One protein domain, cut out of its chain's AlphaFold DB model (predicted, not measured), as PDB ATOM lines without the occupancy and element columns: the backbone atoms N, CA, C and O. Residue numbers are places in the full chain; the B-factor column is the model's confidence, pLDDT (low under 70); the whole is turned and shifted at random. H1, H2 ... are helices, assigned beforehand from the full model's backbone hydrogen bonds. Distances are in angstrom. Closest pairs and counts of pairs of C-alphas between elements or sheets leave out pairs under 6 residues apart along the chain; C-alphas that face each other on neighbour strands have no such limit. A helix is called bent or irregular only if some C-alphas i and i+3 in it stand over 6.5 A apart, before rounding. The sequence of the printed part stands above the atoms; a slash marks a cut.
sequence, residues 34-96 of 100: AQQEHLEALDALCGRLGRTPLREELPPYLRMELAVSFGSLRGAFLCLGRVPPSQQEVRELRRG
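What this domain is: This is residues 34 to 96 of the 100 residues of an uncharacterized protein of Flavonifractor plautii (UniProt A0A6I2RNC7). One long helix, H1, runs along one side of the domain, and a corner of two shorter helices, H2 and H3, lies over its first half, with H2 crossing the first part of H1 steeply. The stretch after H1, residues 50 to 59, folds back to the start of H2, while the short last helix, H4, lies off toward the other end of the long axis and touches no helix. The printed part has 63 residues with four named helices, in the order H1, H2, H3, H4, and no named strand; the class is all helix, with 42 residues in the named helices. The whole is compact, with a radius of gyration of the C-alphas of 11.1 A, yet elongated in outline, with spans of 34 by 21 by 21 A.

How they stand to each other: H1, residues 34 to 49, touches H2, residues 60 to 70, with its residues 35 to 39 alone. The closest C-alphas of the two are those of Gln 35 and Ser 69, 6.5 A apart. The two helices run opposite ways at a steep tilt of 58 degrees. H2 and H3, residues 73 to 79, touch only at the corner by their tight link of 2 residues. Their closest C-alphas, those of Ala 67 and Leu 73, are 5.1 A apart, and they run the same way at a steep tilt of 55 degrees. H1 and H3 are close but not clearly touching, about perpendicular at 86 degrees, and their closest C-alphas are those of Leu 39 and Ala 76, 7.2 A apart. H4, residues 87 to 94, is apart from H1, H2 and H3. In H1, H2, H3 and H4 every backbone O i to N i+4 pair is within hydrogen-bond range.

Where its parts are: H1 begins at C-alpha 34, (-8.801, 53.114, 25.229), and ends at C-alpha 49, (13.184, 48.073, 28.351), 22.8 A away. H2 starts at C-alpha 60, (-0.788, 50.413, 38.830), and measures 15.5 A from first to last C-alpha. H3 measures 9.9 A. H4 measures 10.6 A and ends at C-alpha 94, (14.505, 41.045, 40.360). No helix is bent or irregular.

The domain as a whole: The two C-alphas farthest apart in the domain, those of Ala 34 and Arg 95, are 33.9 A apart. The printed part runs from residue 34 to residue 96 and has no cut. The links from H1 to H2, of 10 residues, and from H3 to H4, of 7 residues, are short, and no link is long. The mean pLDDT of the printed part of this model is 86.0, and one residue, Gly 96, is under 70.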
ATOM      1  N   ALA A  34      -9.442  53.267  23.924       83.88
ATOM      2  CA  ALA A  34      -8.801  53.114  25.229       83.88
ATOM      3  C   ALA A  34      -7.973  51.819  25.349       83.88
ATOM      4  O   ALA A  34      -6.863  51.826  25.867       83.88
ATOM      5  N   GLN A  35      -8.479  50.686  24.849       86.38
ATOM      6  CA  GLN A  35      -7.720  49.430  24.841       86.38
ATOM      7  C   GLN A  35      -6.470  49.522  23.973       86.38
ATOM      8  O   GLN A  35      -5.433  48.970  24.341       86.38
ATOM      9  N   GLN A  36      -6.570  50.211  22.838       88.56
ATOM     10  CA  GLN A  36      -5.439  50.447  21.959       88.56
ATOM     11  C   GLN A  36      -4.395  51.344  22.634       88.56
ATOM     12  O   GLN A  36      -3.231  50.960  22.670       88.56
ATOM     13  N   GLU A  37      -4.800  52.448  23.266       90.00
ATOM     14  CA  GLU A  37      -3.899  53.316  24.042       90.00
ATOM     15  C   GLU A  37      -3.160  52.540  25.143       90.00
ATOM     16  O   GLU A  37      -1.949  52.685  25.320       90.00
ATOM     17  N   HIS A  38      -3.856  51.652  25.858       90.00
ATOM     18  CA  HIS A  38      -3.229  50.816  26.882       90.00
ATOM     19  C   HIS A  38      -2.213  49.824  26.297       90.00
ATOM     20  O   HIS A  38      -1.171  49.578  26.909       90.00
ATOM     21  N   LEU A  39      -2.495  49.250  25.124       89.12
ATOM     22  CA  LEU A  39      -1.555  48.372  24.426       89.12
ATOM     23  C   LEU A  39      -0.353  49.142  23.877       89.12
ATOM     24  O   LEU A  39       0.767  48.653  23.995       89.12
ATOM     25  N   GLU A  40      -0.554  50.342  23.338       91.06
ATOM     26  CA  GLU A  40       0.525  51.219  22.872       91.06
ATOM     27  C   GLU A  40       1.431  51.643  24.033       91.06
ATOM     28  O   GLU A  40       2.653  51.554  23.929       91.06
ATOM     29  N   ALA A  41       0.858  52.007  25.185       90.94
ATOM     30  CA  ALA A  41       1.624  52.299  26.395       90.94
ATOM     31  C   ALA A  41       2.435  51.080  26.870       90.94
ATOM     32  O   ALA A  41       3.589  51.212  27.291       90.94
ATOM     33  N   LEU A  42       1.848  49.882  26.786       90.12
ATOM     34  CA  LEU A  42       2.524  48.634  27.121       90.12
ATOM     35  C   LEU A  42       3.663  48.317  26.138       90.12
ATOM     36  O   LEU A  42       4.749  47.943  26.584       90.12
ATOM     37  N   ASP A  43       3.456  48.486  24.832       89.94
ATOM     38  CA  ASP A  43       4.487  48.253  23.815       89.94
ATOM     39  C   ASP A  43       5.616  49.287  23.899       89.94
ATOM     40  O   ASP A  43       6.787  48.918  23.843       89.94
ATOM     41  N   ALA A  44       5.303  50.556  24.175       90.56
ATOM     42  CA  ALA A  44       6.303  51.589  24.432       90.56
ATOM     43  C   ALA A  44       7.190  51.234  25.637       90.56
ATOM     44  O   ALA A  44       8.410  51.406  25.588       90.56
ATOM     45  N   LEU A  45       6.610  50.688  26.714       89.00
ATOM     46  CA  LEU A  45       7.382  50.182  27.854       89.00
ATOM     47  C   LEU A  45       8.245  48.977  27.471       89.00
ATOM     48  O   LEU A  45       9.409  48.922  27.870       89.00
ATOM     49  N   CYS A  46       7.717  48.053  26.664       87.81
ATOM     50  CA  CYS A  46       8.500  46.933  26.141       87.81
ATOM     51  C   CYS A  46       9.698  47.426  25.315       87.81
ATOM     52  O   CYS A  46      10.816  46.949  25.500       87.81
ATOM     53  N   GLY A  47       9.480  48.404  24.432       87.62
ATOM     54  CA  GLY A  47      10.517  49.004  23.596       87.62
ATOM     55  C   GLY A  47      11.588  49.721  24.414       87.62
ATOM     56  O   GLY A  47      12.775  49.531  24.169       87.62
ATOM     57  N   ARG A  48      11.188  50.477  25.443       87.31
ATOM     58  CA  ARG A  48      12.124  51.167  26.347       87.31
ATOM     59  C   ARG A  48      12.995  50.214  27.159       87.31
ATOM     60  O   ARG A  48      14.146  50.537  27.424       87.31
ATOM     61  N   LEU A  49      12.445  49.076  27.582       85.19
ATOM     62  CA  LEU A  49      13.184  48.073  28.351       85.19
ATOM     63  C   LEU A  49      13.948  47.084  27.463       85.19
ATOM     64  O   LEU A  49      14.777  46.337  27.974       85.19
ATOM     65  N   GLY A  50      13.642  47.024  26.164       86.00
ATOM     66  CA  GLY A  50      14.145  45.991  25.253       86.00
ATOM     67  C   GLY A  50      13.619  44.580  25.560       86.00
ATOM     68  O   GLY A  50      14.070  43.607  24.963       86.00
ATOM     69  N   ARG A  51      12.667  44.450  26.491       84.38
ATOM     70  CA  ARG A  51      12.097  43.184  26.975       84.38
ATOM     71  C   ARG A  51      10.675  43.390  27.477       84.38
ATOM     72  O   ARG A  51      10.234  44.517  27.683       84.38
ATOM     73  N   THR A  52       9.976  42.296  27.759       86.75
ATOM     74  CA  THR A  52       8.661  42.361  28.396       86.75
ATOM     75  C   THR A  52       8.791  42.921  29.829       86.75
ATOM     76  O   THR A  52       9.592  42.397  30.616       86.75
ATOM     77  N   PRO A  53       8.049  43.988  30.189       85.44
ATOM     78  CA  PRO A  53       8.104  44.589  31.515       85.44
ATOM     79  C   PRO A  53       7.592  43.628  32.584       85.44
ATOM     80  O   PRO A  53       6.659  42.846  32.370       85.44
ATOM     81  N   LEU A  54       8.169  43.736  33.777       85.88
ATOM     82  CA  LEU A  54       7.629  43.105  34.966       85.88
ATOM     83  C   LEU A  54       6.335  43.784  35.403       85.88
ATOM     84  O   LEU A  54       6.088  44.966  35.160       85.88
ATOM     85  N   ARG A  55       5.537  43.046  36.176       84.12
ATOM     86  CA  ARG A  55       4.339  43.588  36.824       84.12
ATOM     87  C   ARG A  55       4.650  44.808  37.701       84.12
ATOM     88  O   ARG A  55       3.812  45.692  37.812       84.12
ATOM     89  N   GLU A  56       5.821  44.849  38.328       84.38
ATOM     90  CA  GLU A  56       6.252  45.949  39.206       84.38
ATOM     91  C   GLU A  56       6.678  47.200  38.436       84.38
ATOM     92  O   GLU A  56       6.470  48.307  38.922       84.38
ATOM     93  N   GLU A  57       7.210  47.023  37.225       85.69
ATOM     94  CA  GLU A  57       7.643  48.112  36.340       85.69
ATOM     95  C   GLU A  57       6.457  48.817  35.671       85.69
ATOM     96  O   GLU A  57       6.580  49.938  35.182       85.69
ATOM     97  N   LEU A  58       5.291  48.168  35.661       86.81
ATOM     98  CA  LEU A  58       4.074  48.727  35.099       86.81
ATOM     99  C   LEU A  58       3.377  49.660  36.098       86.81
ATOM    100  O   LEU A  58       3.193  49.286  37.267       86.81
ATOM    101  N   PRO A  59       2.877  50.822  35.646       88.06
ATOM    102  CA  PRO A  59       2.019  51.672  36.459       88.06
ATOM    103  C   PRO A  59       0.789  50.905  36.988       88.06
ATOM    104  O   PRO A  59       0.203  50.116  36.242       88.06
ATOM    105  N   PRO A  60       0.360  51.116  38.252       88.56
ATOM    106  CA  PRO A  60      -0.788  50.413  38.830       88.56
ATOM    107  C   PRO A  60      -2.080  50.563  38.020       88.56
ATOM    108  O   PRO A  60      -2.784  49.572  37.836       88.56
ATOM    109  N   TYR A  61      -2.349  51.764  37.493       88.88
ATOM    110  CA  TYR A  61      -3.526  52.025  36.662       88.88
ATOM    111  C   TYR A  61      -3.499  51.162  35.391       88.88
ATOM    112  O   TYR A  61      -4.450  50.438  35.116       88.88
ATOM    113  N   LEU A  62      -2.359  51.130  34.693       88.62
ATOM    114  CA  LEU A  62      -2.195  50.385  33.448       88.62
ATOM    115  C   LEU A  62      -2.360  48.880  33.684       88.62
ATOM    116  O   LEU A  62      -2.989  48.190  32.892       88.62
ATOM    117  N   ARG A  63      -1.862  48.356  34.812       89.50
ATOM    118  CA  ARG A  63      -2.081  46.950  35.191       89.50
ATOM    119  C   ARG A  63      -3.560  46.614  35.341       89.50
ATOM    120  O   ARG A  63      -3.968  45.532  34.921       89.50
ATOM    121  N   MET A  64      -4.319  47.498  35.984       89.69
ATOM    122  CA  MET A  64      -5.752  47.316  36.196       89.69
ATOM    123  C   MET A  64      -6.490  47.338  34.861       89.69
ATOM    124  O   MET A  64      -7.186  46.381  34.542       89.69
ATOM    125  N   GLU A  65      -6.251  48.365  34.051       90.75
ATOM    126  CA  GLU A  65      -6.901  48.544  32.753       90.75
ATOM    127  C   GLU A  65      -6.609  47.398  31.779       90.75
ATOM    128  O   GLU A  65      -7.517  46.874  31.130       90.75
ATOM    129  N   LEU A  66      -5.358  46.931  31.727       89.62
ATOM    130  CA  LEU A  66      -4.975  45.776  30.916       89.62
ATOM    131  C   LEU A  66      -5.628  44.482  31.420       89.62
ATOM    132  O   LEU A  66      -6.049  43.647  30.621       89.62
ATOM    133  N   ALA A  67      -5.736  44.294  32.738       89.56
ATOM    134  CA  ALA A  67      -6.403  43.124  33.301       89.56
ATOM    135  C   ALA A  67      -7.918  43.141  33.038       89.56
ATOM    136  O   ALA A  67      -8.472  42.105  32.680       89.56
ATOM    137  N   VAL A  68      -8.570  44.299  33.158       89.06
ATOM    138  CA  VAL A  68     -10.002  44.472  32.865       89.06
ATOM    139  C   VAL A  68     -10.280  44.265  31.377       89.06
ATOM    140  O   VAL A  68     -11.205  43.545  31.009       89.06
ATOM    141  N   SER A  69      -9.448  44.846  30.514       87.25
ATOM    142  CA  SER A  69      -9.644  44.822  29.063       87.25
ATOM    143  C   SER A  69      -9.338  43.471  28.418       87.25
ATOM    144  O   SER A  69     -10.051  43.050  27.509       87.25
ATOM    145  N   PHE A  70      -8.286  42.786  28.878       85.75
ATOM    146  CA  PHE A  70      -7.764  41.561  28.255       85.75
ATOM    147  C   PHE A  70      -7.919  40.318  29.148       85.75
ATOM    148  O   PHE A  70      -7.344  39.263  28.868       85.75
ATOM    149  N   GLY A  71      -8.650  40.436  30.260       86.38
ATOM    150  CA  GLY A  71      -8.869  39.391  31.270       86.38
ATOM    151  C   GLY A  71      -7.657  39.110  32.167       86.38
ATOM    152  O   GLY A  71      -7.803  38.646  33.295       86.38
ATOM    153  N   SER A  72      -6.440  39.383  31.692       87.06
ATOM    154  CA  SER A  72      -5.216  39.305  32.485       87.06
ATOM    155  C   SER A  72      -4.086  40.097  31.835       87.06
ATOM    156  O   SER A  72      -4.048  40.273  30.618       87.06
ATOM    157  N   LEU A  73      -3.090  40.476  32.639       86.06
ATOM    158  CA  LEU A  73      -1.856  41.082  32.132       86.06
ATOM    159  C   LEU A  73      -1.148  40.173  31.110       86.06
ATOM    160  O   LEU A  73      -0.608  40.634  30.111       86.06
ATOM    161  N   ARG A  74      -1.196  38.854  31.338       86.25
ATOM    162  CA  ARG A  74      -0.666  37.854  30.406       86.25
ATOM    163  C   ARG A  74      -1.397  37.905  29.061       86.25
ATOM    164  O   ARG A  74      -0.748  37.841  28.024       86.25
ATOM    165  N   GLY A  75      -2.722  38.032  29.088       86.38
ATOM    166  CA  GLY A  75      -3.556  38.181  27.896       86.38
ATOM    167  C   GLY A  75      -3.204  39.431  27.093       86.38
ATOM    168  O   GLY A  75      -3.088  39.348  25.875       86.38
ATOM    169  N   ALA A  76      -2.935  40.550  27.769       88.69
ATOM    170  CA  ALA A  76      -2.479  41.774  27.115       88.69
ATOM    171  C   ALA A  76      -1.138  41.591  26.380       88.69
ATOM    172  O   ALA A  76      -1.020  41.975  25.220       88.69
ATOM    173  N   PHE A  77      -0.151  40.936  27.004       87.94
ATOM    174  CA  PHE A  77       1.121  40.636  26.332       87.94
ATOM    175  C   PHE A  77       0.941  39.736  25.109       87.94
ATOM    176  O   PHE A  77       1.516  40.007  24.058       87.94
ATOM    177  N   LEU A  78       0.104  38.703  25.224       86.94
ATOM    178  CA  LEU A  78      -0.208  37.823  24.097       86.94
ATOM    179  C   LEU A  78      -0.919  38.575  22.963       86.94
ATOM    180  O   LEU A  78      -0.648  38.298  21.799       86.94
ATOM    181  N   CYS A  79      -1.776  39.547  23.290       85.75
ATOM    182  CA  CYS A  79      -2.428  40.411  22.306       85.75
ATOM    183  C   CYS A  79      -1.420  41.287  21.542       85.75
ATOM    184  O   CYS A  79      -1.597  41.513  20.350       85.75
ATOM    185  N   LEU A  80      -0.336  41.719  22.198       84.81
ATOM    186  CA  LEU A  80       0.799  42.397  21.555       84.81
ATOM    187  C   LEU A  80       1.738  41.449  20.788       84.81
ATOM    188  O   LEU A  80       2.727  41.899  20.214       84.81
ATOM    189  N   GLY A  81       1.503  40.135  20.818       85.06
ATOM    190  CA  GLY A  81       2.443  39.152  20.275       85.06
ATOM    191  C   GLY A  81       3.752  39.053  21.069       85.06
ATOM    192  O   GLY A  81       4.746  38.537  20.562       85.06
ATOM    193  N   ARG A  82       3.774  39.542  22.316       83.31
ATOM    194  CA  ARG A  82       4.930  39.468  23.214       83.31
ATOM    195  C   ARG A  82       4.822  38.236  24.105       83.31
ATOM    196  O   ARG A  82       3.740  37.851  24.552       83.31
ATOM    197  N   VAL A  83       5.969  37.634  24.409       82.88
ATOM    198  CA  VAL A  83       6.032  36.520  25.357       82.88
ATOM    199  C   VAL A  83       6.040  37.096  26.779       82.88
ATOM    200  O   VAL A  83       6.901  37.924  27.092       82.88
ATOM    201  N   PRO A  84       5.081  36.721  27.645       79.75
ATOM    202  CA  PRO A  84       5.107  37.117  29.048       79.75
ATOM    203  C   PRO A  84       6.334  36.497  29.736       79.75
ATOM    204  O   PRO A  84       6.628  35.329  29.473       79.75
ATOM    205  N   PRO A  85       7.023  37.226  30.633       80.06
ATOM    206  CA  PRO A  85       8.220  36.715  31.282       80.06
ATOM    207  C   PRO A  85       7.868  35.506  32.154       80.06
ATOM    208  O   PRO A  85       6.874  35.507  32.891       80.06
ATOM    209  N   SER A  86       8.683  34.461  32.066       81.69
ATOM    210  CA  SER A  86       8.580  33.281  32.917       81.69
ATOM    211  C   SER A  86       8.892  33.624  34.377       81.69
ATOM    212  O   SER A  86       9.573  34.598  34.689       81.69
ATOM    213  N   GLN A  87       8.428  32.792  35.312       81.75
ATOM    214  CA  GLN A  87       8.747  32.940  36.742       81.75
ATOM    215  C   GLN A  87      10.260  32.998  37.007       81.75
ATOM    216  O   GLN A  87      10.692  33.668  37.945       81.75
ATOM    217  N   GLN A  88      11.056  32.300  36.194       82.50
ATOM    218  CA  GLN A  88      12.509  32.313  36.287       82.50
ATOM    219  C   GLN A  88      13.084  33.654  35.824       82.50
ATOM    220  O   GLN A  88      13.801  34.283  36.599       82.50
ATOM    221  N   GLU A  89      12.686  34.147  34.648       81.31
ATOM    222  CA  GLU A  89      13.103  35.466  34.152       81.31
ATOM    223  C   GLU A  89      12.705  36.577  35.125       81.31
ATOM    224  O   GLU A  89      13.496  37.467  35.407       81.31
ATOM    225  N   VAL A  90      11.512  36.503  35.729       82.56
ATOM    226  CA  VAL A  90      11.087  37.459  36.765       82.56
ATOM    227  C   VAL A  90      12.036  37.440  37.967       82.56
ATOM    228  O   VAL A  90      12.375  38.494  38.505       82.56
ATOM    229  N   ARG A  91      12.475  36.257  38.409       83.00
ATOM    230  CA  ARG A  91      13.435  36.131  39.518       83.00
ATOM    231  C   ARG A  91      14.811  36.663  39.136       83.00
ATOM    232  O   ARG A  91      15.420  37.343  39.955       83.00
ATOM    233  N   GLU A  92      15.290  36.367  37.935       83.44
ATOM    234  CA  GLU A  92      16.573  36.855  37.415       83.44
ATOM    235  C   GLU A  92      16.562  38.382  37.279       83.44
ATOM    236  O   GLU A  92      17.463  39.056  37.776       83.44
ATOM    237  N   LEU A  93      15.472  38.938  36.752       80.81
ATOM    238  CA  LEU A  93      15.242  40.374  36.643       80.81
ATOM    239  C   LEU A  93      15.225  41.075  38.000       80.81
ATOM    240  O   LEU A  93      15.905  42.082  38.182       80.81
ATOM    241  N   ARG A  94      14.514  40.516  38.984       79.69
ATOM    242  CA  ARG A  94      14.505  41.045  40.360       79.69
ATOM    243  C   ARG A  94      15.862  40.938  41.050       79.69
ATOM    244  O   ARG A  94      16.155  41.730  41.937       79.69
ATOM    245  N   ARG A  95      16.683  39.960  40.663       80.88
ATOM    246  CA  ARG A  95      18.060  39.804  41.149       80.88
ATOM    247  C   ARG A  95      19.053  40.727  40.432       80.88
ATOM    248  O   ARG A  95      20.225  40.706  40.787       80.88
ATOM    249  N   GLY A  96      18.609  41.518  39.448       69.88
ATOM    250  CA  GLY A  96      19.481  42.370  38.632       69.88
ATOM    251  C   GLY A  96      20.390  41.578  37.687       69.88
ATOM    252  O   GLY A  96      21.414  42.083  37.245       69.88
TER     253      GLY A  96